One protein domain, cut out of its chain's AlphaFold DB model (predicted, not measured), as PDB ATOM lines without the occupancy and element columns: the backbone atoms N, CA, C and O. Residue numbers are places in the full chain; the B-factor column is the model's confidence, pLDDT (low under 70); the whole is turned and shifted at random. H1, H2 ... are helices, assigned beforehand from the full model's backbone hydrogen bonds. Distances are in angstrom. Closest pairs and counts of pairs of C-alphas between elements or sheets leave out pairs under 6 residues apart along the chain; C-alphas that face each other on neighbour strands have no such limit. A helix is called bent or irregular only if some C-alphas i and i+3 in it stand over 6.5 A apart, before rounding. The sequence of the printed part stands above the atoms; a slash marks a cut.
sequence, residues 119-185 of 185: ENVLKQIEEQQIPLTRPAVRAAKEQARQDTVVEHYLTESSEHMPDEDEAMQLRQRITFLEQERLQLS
ATOM      1  N   GLU A 119       4.529  45.583  29.317       85.06
ATOM      2  CA  GLU A 119       3.675  45.350  30.498       85.06
ATOM      3  C   GLU A 119       4.236  44.279  31.450       85.06
ATOM      4  O   GLU A 119       4.086  44.403  32.662       85.06
ATOM      5  N   ASN A 120       4.923  43.253  30.933       84.12
ATOM      6  CA  ASN A 120       5.586  42.246  31.768       84.12
ATOM      7  C   ASN A 120       6.668  42.877  32.662       84.12
ATOM      8  O   ASN A 120       6.721  42.573  33.849       84.12
ATOM      9  N   VAL A 121       7.456  43.816  32.128       84.31
ATOM     10  CA  VAL A 121       8.472  44.556  32.895       84.31
ATOM     11  C   VAL A 121       7.819  45.406  33.985       84.31
ATOM     12  O   VAL A 121       8.305  45.443  35.112       84.31
ATOM     13  N   LEU A 122       6.692  46.063  33.687       84.69
ATOM     14  CA  LEU A 122       5.960  46.831  34.699       84.69
ATOM     15  C   LEU A 122       5.448  45.943  35.836       84.69
ATOM     16  O   LEU A 122       5.603  46.316  36.995       84.69
ATOM     17  N   LYS A 123       4.900  44.762  35.527       85.25
ATOM     18  CA  LYS A 123       4.458  43.797  36.546       85.25
ATOM     19  C   LYS A 123       5.612  43.319  37.423       85.25
ATOM     20  O   LYS A 123       5.486  43.332  38.638       85.25
ATOM     21  N   GLN A 124       6.753  42.986  36.823       84.06
ATOM     22  CA  GLN A 124       7.947  42.568  37.564       84.06
ATOM     23  C   GLN A 124       8.443  43.659  38.529       84.06
ATOM     24  O   GLN A 124       8.910  43.362  39.627       84.06
ATOM     25  N   ILE A 125       8.320  44.931  38.144       84.81
ATOM     26  CA  ILE A 125       8.643  46.068  39.015       84.81
ATOM     27  C   ILE A 125       7.609  46.223  40.138       84.81
ATOM     28  O   ILE A 125       7.993  46.435  41.287       84.81
ATOM     29  N   GLU A 126       6.312  46.120  39.830       83.94
ATOM     30  CA  GLU A 126       5.239  46.165  40.837       83.94
ATOM     31  C   GLU A 126       5.388  45.041  41.877       83.94
ATOM     32  O   GLU A 126       5.177  45.260  43.069       83.94
ATOM     33  N   GLU A 127       5.817  43.856  41.439       84.00
ATOM     34  CA  GLU A 127       6.087  42.681  42.277       84.00
ATOM     35  C   GLU A 127       7.457  42.730  42.980       84.00
ATOM     36  O   GLU A 127       7.830  41.781  43.665       84.00
ATOM     37  N   GLN A 128       8.208  43.830  42.838       78.19
ATOM     38  CA  GLN A 128       9.546  44.032  43.415       78.19
ATOM     39  C   GLN A 128      10.592  42.991  42.974       78.19
ATOM     40  O   GLN A 128      11.628  42.832  43.617       78.19
ATOM     41  N   GLN A 129      10.355  42.302  41.856       78.56
ATOM     42  CA  GLN A 129      11.298  41.344  41.272       78.56
ATOM     43  C   GLN A 129      12.466  42.049  40.581       78.56
ATOM     44  O   GLN A 129      13.568  41.510  40.509       78.56
ATOM     45  N   ILE A 130      12.227  43.262  40.071       77.38
ATOM     46  CA  ILE A 130      13.233  44.091  39.406       77.38
ATOM     47  C   ILE A 130      13.368  45.409  40.165       77.38
ATOM     48  O   ILE A 130      12.359  46.073  40.425       77.38
ATOM     49  N   PRO A 131      14.599  45.828  40.508       73.19
ATOM     50  CA  PRO A 131      14.804  47.102  41.167       73.19
ATOM     51  C   PRO A 131      14.436  48.243  40.222       73.19
ATOM     52  O   PRO A 131      14.682  48.209  39.016       73.19
ATOM     53  N   LEU A 132      13.865  49.298  40.791       70.88
ATOM     54  CA  LEU A 132      13.353  50.430  40.036       70.88
ATOM     55  C   LEU A 132      14.455  51.431  39.673       70.88
ATOM     56  O   LEU A 132      14.459  52.589  40.094       70.88
ATOM     57  N   THR A 133      15.423  50.953  38.901       70.81
ATOM     58  CA  THR A 133      16.603  51.702  38.478       70.81
ATOM     59  C   THR A 133      16.696  51.709  36.959       70.81
ATOM     60  O   THR A 133      16.279  50.769  36.284       70.81
ATOM     61  N   ARG A 134      17.264  52.780  36.397       68.69
ATOM     62  CA  ARG A 134      17.418  52.920  34.940       68.69
ATOM     63  C   ARG A 134      18.152  51.730  34.296       68.69
ATOM     64  O   ARG A 134      17.655  51.223  33.291       68.69
ATOM     65  N   PRO A 135      19.275  51.223  34.853       73.00
ATOM     66  CA  PRO A 135      19.970  50.074  34.271       73.00
ATOM     67  C   PRO A 135      19.118  48.802  34.275       73.00
ATOM     68  O   PRO A 135      19.033  48.126  33.253       73.00
ATOM     69  N   ALA A 136      18.440  48.507  35.388       72.94
ATOM     70  CA  ALA A 136      17.623  47.304  35.524       72.94
ATOM     71  C   ALA A 136      16.389  47.340  34.614       72.94
ATOM     72  O   ALA A 136      16.110  46.374  33.907       72.94
ATOM     73  N   VAL A 137      15.706  48.487  34.549       75.00
ATOM     74  CA  VAL A 137      14.586  48.710  33.625       75.00
ATOM     75  C   VAL A 137      15.043  48.542  32.177       75.00
ATOM     76  O   VAL A 137      14.371  47.881  31.388       75.00
ATOM     77  N   ARG A 138      16.196  49.110  31.807       75.62
ATOM     78  CA  ARG A 138      16.737  48.988  30.449       75.62
ATOM     79  C   ARG A 138      17.086  47.541  30.098       75.62
ATOM     80  O   ARG A 138      16.738  47.105  29.005       75.62
ATOM     81  N   ALA A 139      17.726  46.811  31.009       78.62
ATOM     82  CA  ALA A 139      18.060  45.402  30.814       78.62
ATOM     83  C   ALA A 139      16.799  44.540  30.646       78.62
ATOM     84  O   ALA A 139      16.709  43.759  29.703       78.62
ATOM     85  N   ALA A 140      15.785  44.751  31.488       78.06
ATOM     86  CA  ALA A 140      14.514  44.036  31.409       78.06
ATOM     87  C   ALA A 140      13.761  44.311  30.098       78.06
ATOM     88  O   ALA A 140      13.195  43.402  29.494       78.06
ATOM     89  N   LYS A 141      13.782  45.564  29.623       78.94
ATOM     90  CA  LYS A 141      13.203  45.940  28.324       78.94
ATOM     91  C   LYS A 141      13.909  45.250  27.160       78.94
ATOM     92  O   LYS A 141      13.239  44.836  26.219       78.94
ATOM     93  N   GLU A 142      15.236  45.149  27.211       77.81
ATOM     94  CA  GLU A 142      16.013  44.463  26.177       77.81
ATOM     95  C   GLU A 142      15.721  42.960  26.179       77.81
ATOM     96  O   GLU A 142      15.449  42.399  25.121       77.81
ATOM     97  N   GLN A 143      15.654  42.334  27.358       74.19
ATOM     98  CA  GLN A 143      15.285  40.924  27.478       74.19
ATOM     99  C   GLN A 143      13.883  40.660  26.918       74.19
ATOM    100  O   GLN A 143      13.715  39.801  26.061       74.19
ATOM    101  N   ALA A 144      12.891  41.466  27.304       77.19
ATOM    102  CA  ALA A 144      11.525  41.321  26.802       77.19
ATOM    103  C   ALA A 144      11.440  41.484  25.271       77.19
ATOM    104  O   ALA A 144      10.643  40.815  24.610       77.19
ATOM    105  N   ARG A 145      12.271  42.359  24.690       75.38
ATOM    106  CA  ARG A 145      12.370  42.510  23.234       75.38
ATOM    107  C   ARG A 145      12.959  41.259  22.585       75.38
ATOM    108  O   ARG A 145      12.451  40.842  21.549       75.38
ATOM    109  N   GLN A 146      14.001  40.675  23.171       68.44
ATOM    110  CA  GLN A 146      14.620  39.447  22.668       68.44
ATOM    111  C   GLN A 146      13.659  38.260  22.758       68.44
ATOM    112  O   GLN A 146      13.500  37.550  21.770       68.44
ATOM    113  N   ASP A 147      12.939  38.118  23.871       67.06
ATOM    114  CA  ASP A 147      11.943  37.059  24.060       67.06
ATOM    115  C   ASP A 147      10.817  37.158  23.014       67.06
ATOM    116  O   ASP A 147      10.453  36.160  22.402       67.06
ATOM    117  N   THR A 148      10.349  38.378  22.714       67.88
ATOM    118  CA  THR A 148       9.334  38.620  21.668       67.88
ATOM    119  C   THR A 148       9.844  38.238  20.271       67.88
ATOM    120  O   THR A 148       9.098  37.703  19.455       67.88
ATOM    121  N   VAL A 149      11.120  38.508  19.971       65.44
ATOM    122  CA  VAL A 149      11.733  38.161  18.676       65.44
ATOM    123  C   VAL A 149      11.918  36.649  18.545       65.44
ATOM    124  O   VAL A 149      11.667  36.097  17.475       65.44
ATOM    125  N   VAL A 150      12.321  35.969  19.621       60.97
ATOM    126  CA  VAL A 150      12.450  34.506  19.649       60.97
ATOM    127  C   VAL A 150      11.081  33.844  19.495       60.97
ATOM    128  O   VAL A 150      10.945  32.918  18.701       60.97
ATOM    129  N   GLU A 151      10.054  34.340  20.186       58.16
ATOM    130  CA  GLU A 151       8.685  33.829  20.075       58.16
ATOM    131  C   GLU A 151       8.105  34.034  18.668       58.16
ATOM    132  O   GLU A 151       7.514  33.109  18.111       58.16
ATOM    133  N   HIS A 152       8.350  35.190  18.039       60.31
ATOM    134  CA  HIS A 152       7.978  35.433  16.640       60.31
ATOM    135  C   HIS A 152       8.662  34.443  15.692       60.31
ATOM    136  O   HIS A 152       8.007  33.849  14.842       60.31
ATOM    137  N   TYR A 153       9.962  34.204  15.878       59.19
ATOM    138  CA  TYR A 153      10.718  33.274  15.044       59.19
ATOM    139  C   TYR A 153      10.246  31.824  15.213       59.19
ATOM    140  O   TYR A 153      10.148  31.084  14.236       59.19
ATOM    141  N   LEU A 154       9.919  31.410  16.442       61.00
ATOM    142  CA  LEU A 154       9.360  30.086  16.728       61.00
ATOM    143  C   LEU A 154       7.945  29.927  16.160       61.00
ATOM    144  O   LEU A 154       7.624  28.862  15.640       61.00
ATOM    145  N   THR A 155       7.129  30.981  16.216       59.38
ATOM    146  CA  THR A 155       5.768  30.981  15.661       59.38
ATOM    147  C   THR A 155       5.809  30.881  14.137       59.38
ATOM    148  O   THR A 155       5.231  29.945  13.589       59.38
ATOM    149  N   GLU A 156       6.589  31.731  13.460       57.78
ATOM    150  CA  GLU A 156       6.783  31.670  12.002       57.78
ATOM    151  C   GLU A 156       7.384  30.332  11.549       57.78
ATOM    152  O   GLU A 156       6.956  29.761  10.549       57.78
ATOM    153  N   SER A 157       8.341  29.784  12.307       58.19
ATOM    154  CA  SER A 157       8.929  28.471  12.007       58.19
ATOM    155  C   SER A 157       7.948  27.315  12.240       58.19
ATOM    156  O   SER A 157       8.057  26.287  11.580       58.19
ATOM    157  N   SER A 158       6.991  27.459  13.166       56.44
ATOM    158  CA  SER A 158       5.942  26.455  13.402       56.44
ATOM    159  C   SER A 158       4.835  26.496  12.346       56.44
ATOM    160  O   SER A 158       4.290  25.453  11.989       56.44
ATOM    161  N   GLU A 159       4.533  27.684  11.814       57.25
ATOM    162  CA  GLU A 159       3.578  27.877  10.719       57.25
ATOM    163  C   GLU A 159       4.170  27.452   9.370       57.25
ATOM    164  O   GLU A 159       3.448  26.966   8.501       57.25
ATOM    165  N   HIS A 160       5.489  27.576   9.211       60.59
ATOM    166  CA  HIS A 160       6.238  27.124   8.043       60.59
ATOM    167  C   HIS A 160       7.039  25.847   8.331       60.59
ATOM    168  O   HIS A 160       8.235  25.763   8.050       60.59
ATOM    169  N   MET A 161       6.376  24.835   8.896       55.09
ATOM    170  CA  MET A 161       6.919  23.477   8.901       55.09
ATOM    171  C   MET A 161       7.083  23.018   7.439       55.09
ATOM    172  O   MET A 161       6.068  22.902   6.748       55.09
ATOM    173  N   PRO A 162       8.316  22.778   6.947       61.03
ATOM    174  CA  PRO A 162       8.512  22.241   5.607       61.03
ATOM    175  C   PRO A 162       7.855  20.862   5.531       61.03
ATOM    176  O   PRO A 162       7.906  20.100   6.504       61.03
ATOM    177  N   ASP A 163       7.251  20.542   4.389       72.06
ATOM    178  CA  ASP A 163       6.722  19.195   4.136       72.06
ATOM    179  C   ASP A 163       7.839  18.148   4.352       72.06
ATOM    180  O   ASP A 163       9.026  18.470   4.226       72.06
ATOM    181  N   GLU A 164       7.501  16.897   4.681       66.31
ATOM    182  CA  GLU A 164       8.487  15.831   4.931       66.31
ATOM    183  C   GLU A 164       9.487  15.703   3.769       66.31
ATOM    184  O   GLU A 164      10.683  15.492   3.994       66.31
ATOM    185  N   ASP A 165       9.017  15.933   2.541       68.25
ATOM    186  CA  ASP A 165       9.833  15.959   1.329       68.25
ATOM    187  C   ASP A 165      10.798  17.157   1.280       68.25
ATOM    188  O   ASP A 165      11.978  16.994   0.953       68.25
ATOM    189  N   GLU A 166      10.350  18.358   1.646       74.19
ATOM    190  CA  GLU A 166      11.203  19.552   1.708       74.19
ATOM    191  C   GLU A 166      12.234  19.439   2.839       74.19
ATOM    192  O   GLU A 166      13.416  19.750   2.655       74.19
ATOM    193  N   ALA A 167      11.829  18.905   3.992       74.94
ATOM    194  CA  ALA A 167      12.718  18.621   5.112       74.94
ATOM    195  C   ALA A 167      13.780  17.573   4.739       74.94
ATOM    196  O   ALA A 167      14.948  17.703   5.124       74.94
ATOM    197  N   MET A 168      13.402  16.545   3.972       75.94
ATOM    198  CA  MET A 168      14.330  15.535   3.466       75.94
ATOM    199  C   MET A 168      15.330  16.148   2.476       75.94
ATOM    200  O   MET A 168      16.531  15.900   2.601       75.94
ATOM    201  N   GLN A 169      14.872  16.999   1.553       81.25
ATOM    202  CA  GLN A 169      15.738  17.689   0.591       81.25
ATOM    203  C   GLN A 169      16.728  18.638   1.276       81.25
ATOM    204  O   GLN A 169      17.916  18.641   0.945       81.25
ATOM    205  N   LEU A 170      16.277  19.404   2.274       79.81
ATOM    206  CA  LEU A 170      17.138  20.301   3.046       79.81
ATOM    207  C   LEU A 170      18.201  19.527   3.833       79.81
ATOM    208  O   LEU A 170      19.372  19.905   3.807       79.81
ATOM    209  N   ARG A 171      17.835  18.406   4.469       84.69
ATOM    210  CA  ARG A 171      18.795  17.527   5.165       84.69
ATOM    211  C   ARG A 171      19.835  16.960   4.205       84.69
ATOM    212  O   ARG A 171      21.025  17.034   4.492       84.69
ATOM    213  N   GLN A 172      19.401  16.459   3.049       82.25
ATOM    214  CA  GLN A 172      20.307  15.964   2.010       82.25
ATOM    215  C   GLN A 172      21.255  17.065   1.518       82.25
ATOM    216  O   GLN A 172      22.449  16.818   1.342       82.25
ATOM    217  N   ARG A 173      20.753  18.294   1.347       85.69
ATOM    218  CA  ARG A 173      21.555  19.442   0.911       85.69
ATOM    219  C   ARG A 173      22.581  19.869   1.956       85.69
ATOM    220  O   ARG A 173      23.715  20.148   1.584       85.69
ATOM    221  N   ILE A 174      22.211  19.889   3.236       88.31
ATOM    222  CA  ILE A 174      23.129  20.198   4.339       88.31
ATOM    223  C   ILE A 174      24.249  19.159   4.392       88.31
ATOM    224  O   ILE A 174      25.417  19.531   4.362       88.31
ATOM    225  N   THR A 175      23.912  17.868   4.367       85.12
ATOM    226  CA  THR A 175      24.917  16.794   4.371       85.12
ATOM    227  C   THR A 175      25.847  16.875   3.160       85.12
ATOM    228  O   THR A 175      27.053  16.675   3.293       85.12
ATOM    229  N   PHE A 176      25.314  17.214   1.984       86.94
ATOM    230  CA  PHE A 176      26.118  17.417   0.781       86.94
ATOM    231  C   PHE A 176      27.103  18.586   0.933       86.94
ATOM    232  O   PHE A 176      28.287  18.432   0.652       86.94
ATOM    233  N   LEU A 177      26.636  19.734   1.432       83.56
ATOM    234  CA  LEU A 177      27.477  20.914   1.652       83.56
ATOM    235  C   LEU A 177      28.542  20.676   2.731       83.56
ATOM    236  O   LEU A 177      29.661  21.168   2.618       83.56
ATOM    237  N   GLU A 178      28.221  19.905   3.770       82.25
ATOM    238  CA  GLU A 178      29.187  19.509   4.797       82.25
ATOM    239  C   GLU A 178      30.289  18.617   4.221       82.25
ATOM    240  O   GLU A 178      31.466  18.841   4.512       82.25
ATOM    241  N   GLN A 179      29.931  17.657   3.364       79.94
ATOM    242  CA  GLN A 179      30.895  16.812   2.656       79.94
ATOM    243  C   GLN A 179      31.764  17.618   1.684       79.94
ATOM    244  O   GLN A 179      32.978  17.429   1.661       79.94
ATOM    245  N   GLU A 180      31.177  18.547   0.930       82.38
ATOM    246  CA  GLU A 180      31.903  19.426   0.007       82.38
ATOM    247  C   GLU A 180      32.888  20.337   0.757       82.38
ATOM    248  O   GLU A 180      34.052  20.458   0.375       82.38
ATOM    249  N   ARG A 181      32.475  20.895   1.904       79.31
ATOM    250  CA  ARG A 181      33.352  21.686   2.782       79.31
ATOM    251  C   ARG A 181      34.514  20.862   3.351       79.31
ATOM    252  O   ARG A 181      35.592  21.406   3.555       79.31
ATOM    253  N   LEU A 182      34.298  19.575   3.627       74.12
ATOM    254  CA  LEU A 182      35.327  18.640   4.103       74.12
ATOM    255  C   LEU A 182      36.302  18.205   2.998       74.12
ATOM    256  O   LEU A 182      37.438  17.876   3.311       74.12
ATOM    257  N   GLN A 183      35.880  18.206   1.730       73.62
ATOM    258  CA  GLN A 183      36.745  17.904   0.579       73.62
ATOM    259  C   GLN A 183      37.562  19.109   0.094       73.62
ATOM    260  O   GLN A 183      38.574  18.933  -0.579       73.62
ATOM    261  N   LEU A 184      37.117  20.325   0.420       64.44
ATOM    262  CA  LEU A 184      37.812  21.583   0.125       64.44
ATOM    263  C   LEU A 184      38.784  22.024   1.241       64.44
ATOM    264  O   LEU A 184      39.379  23.099   1.125       64.44
ATOM    265  N   SER A 185      38.939  21.222   2.302       54.94
ATOM    266  CA  SER A 185      39.923  21.397   3.383       54.94
ATOM    267  C   SER A 185      41.071  20.405   3.262       54.94
ATOM    268  O   SER A 185      42.135  20.743   3.830       54.94
TER     269      SER A 185
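Overview. This is residues 119 to 185 of the 185 residues of an uncharacterized protein of Ktedonobacter racemifer DSM 44963 (UniProt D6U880). Picture an open V of two long helices, H2 and H3, joined near their ends by residues 160 to 163 and otherwise apart, with the short helix H1 folded back beside residues 137 to 144 of H2 at the far end of that arm. H3 makes the other arm and touches no helix, and much of both arms stands free. The printed part has 67 residues, with three named helices in the order H1, H2, H3 and no named strand; the class is all helix. The whole is extended, with a radius of gyration of the C-alphas of 21.0 A, and flat, with spans of 55 by 33 by 13 A.

Along the chain. Begin at C-alpha 119, at (3.675, 45.350, 30.498), where H1 starts; it covers residues 119 to 126 and measures 10.5 A from first to last C-alpha. Go on to C-alpha 134 at (17.418, 52.920, 34.940), and you are at the start of H2, residues 134 to 159, the longest helix with 26 residues and 37.5 A. H3 follows with residues 164 to 183 and a length of 28.7 A; look for its last C-alpha, that of Gln 183, at (36.745, 17.904, 0.579).

Arrangement. Start with H1 and H2, which touch and form a helical hairpin, two helices that follow each other and run opposite ways. Their closest C-alphas are those of Val 121 and Ala 140, 6.2 A apart. Their lines stand at a steep tilt of 35.3 degrees, only just past shallow. H2 touches H1 with residues 137 to 144 alone. From there look along residues 145 to 161, of which 145 to 159 belong to H2: this stretch stands free. H2 and H3 are apart, and so are H1 and H3. Residues 171 to 185, of which 171 to 183 belong to H3, stand free as well. In H1, H2 and H3 every pair of O i and N i+4 is within hydrogen-bond range, and no helix is bent or irregular.

Size, cuts and confidence. The two C-alphas farthest apart, those of Glu 126 and Gln 183, are 58.4 A from each other. The printed part has no cut and ends at residue 185, the chain's last. The link from H1 to H2 is short, with 7 residues; the link from H2 to H3 is tight, with 4. The mean pLDDT of the printed part is 73.6. Look for values under 70 at residue 134, residues 146 to 162, residues 164 to 165 and residues 184 to 185; the mean over H2 is 68.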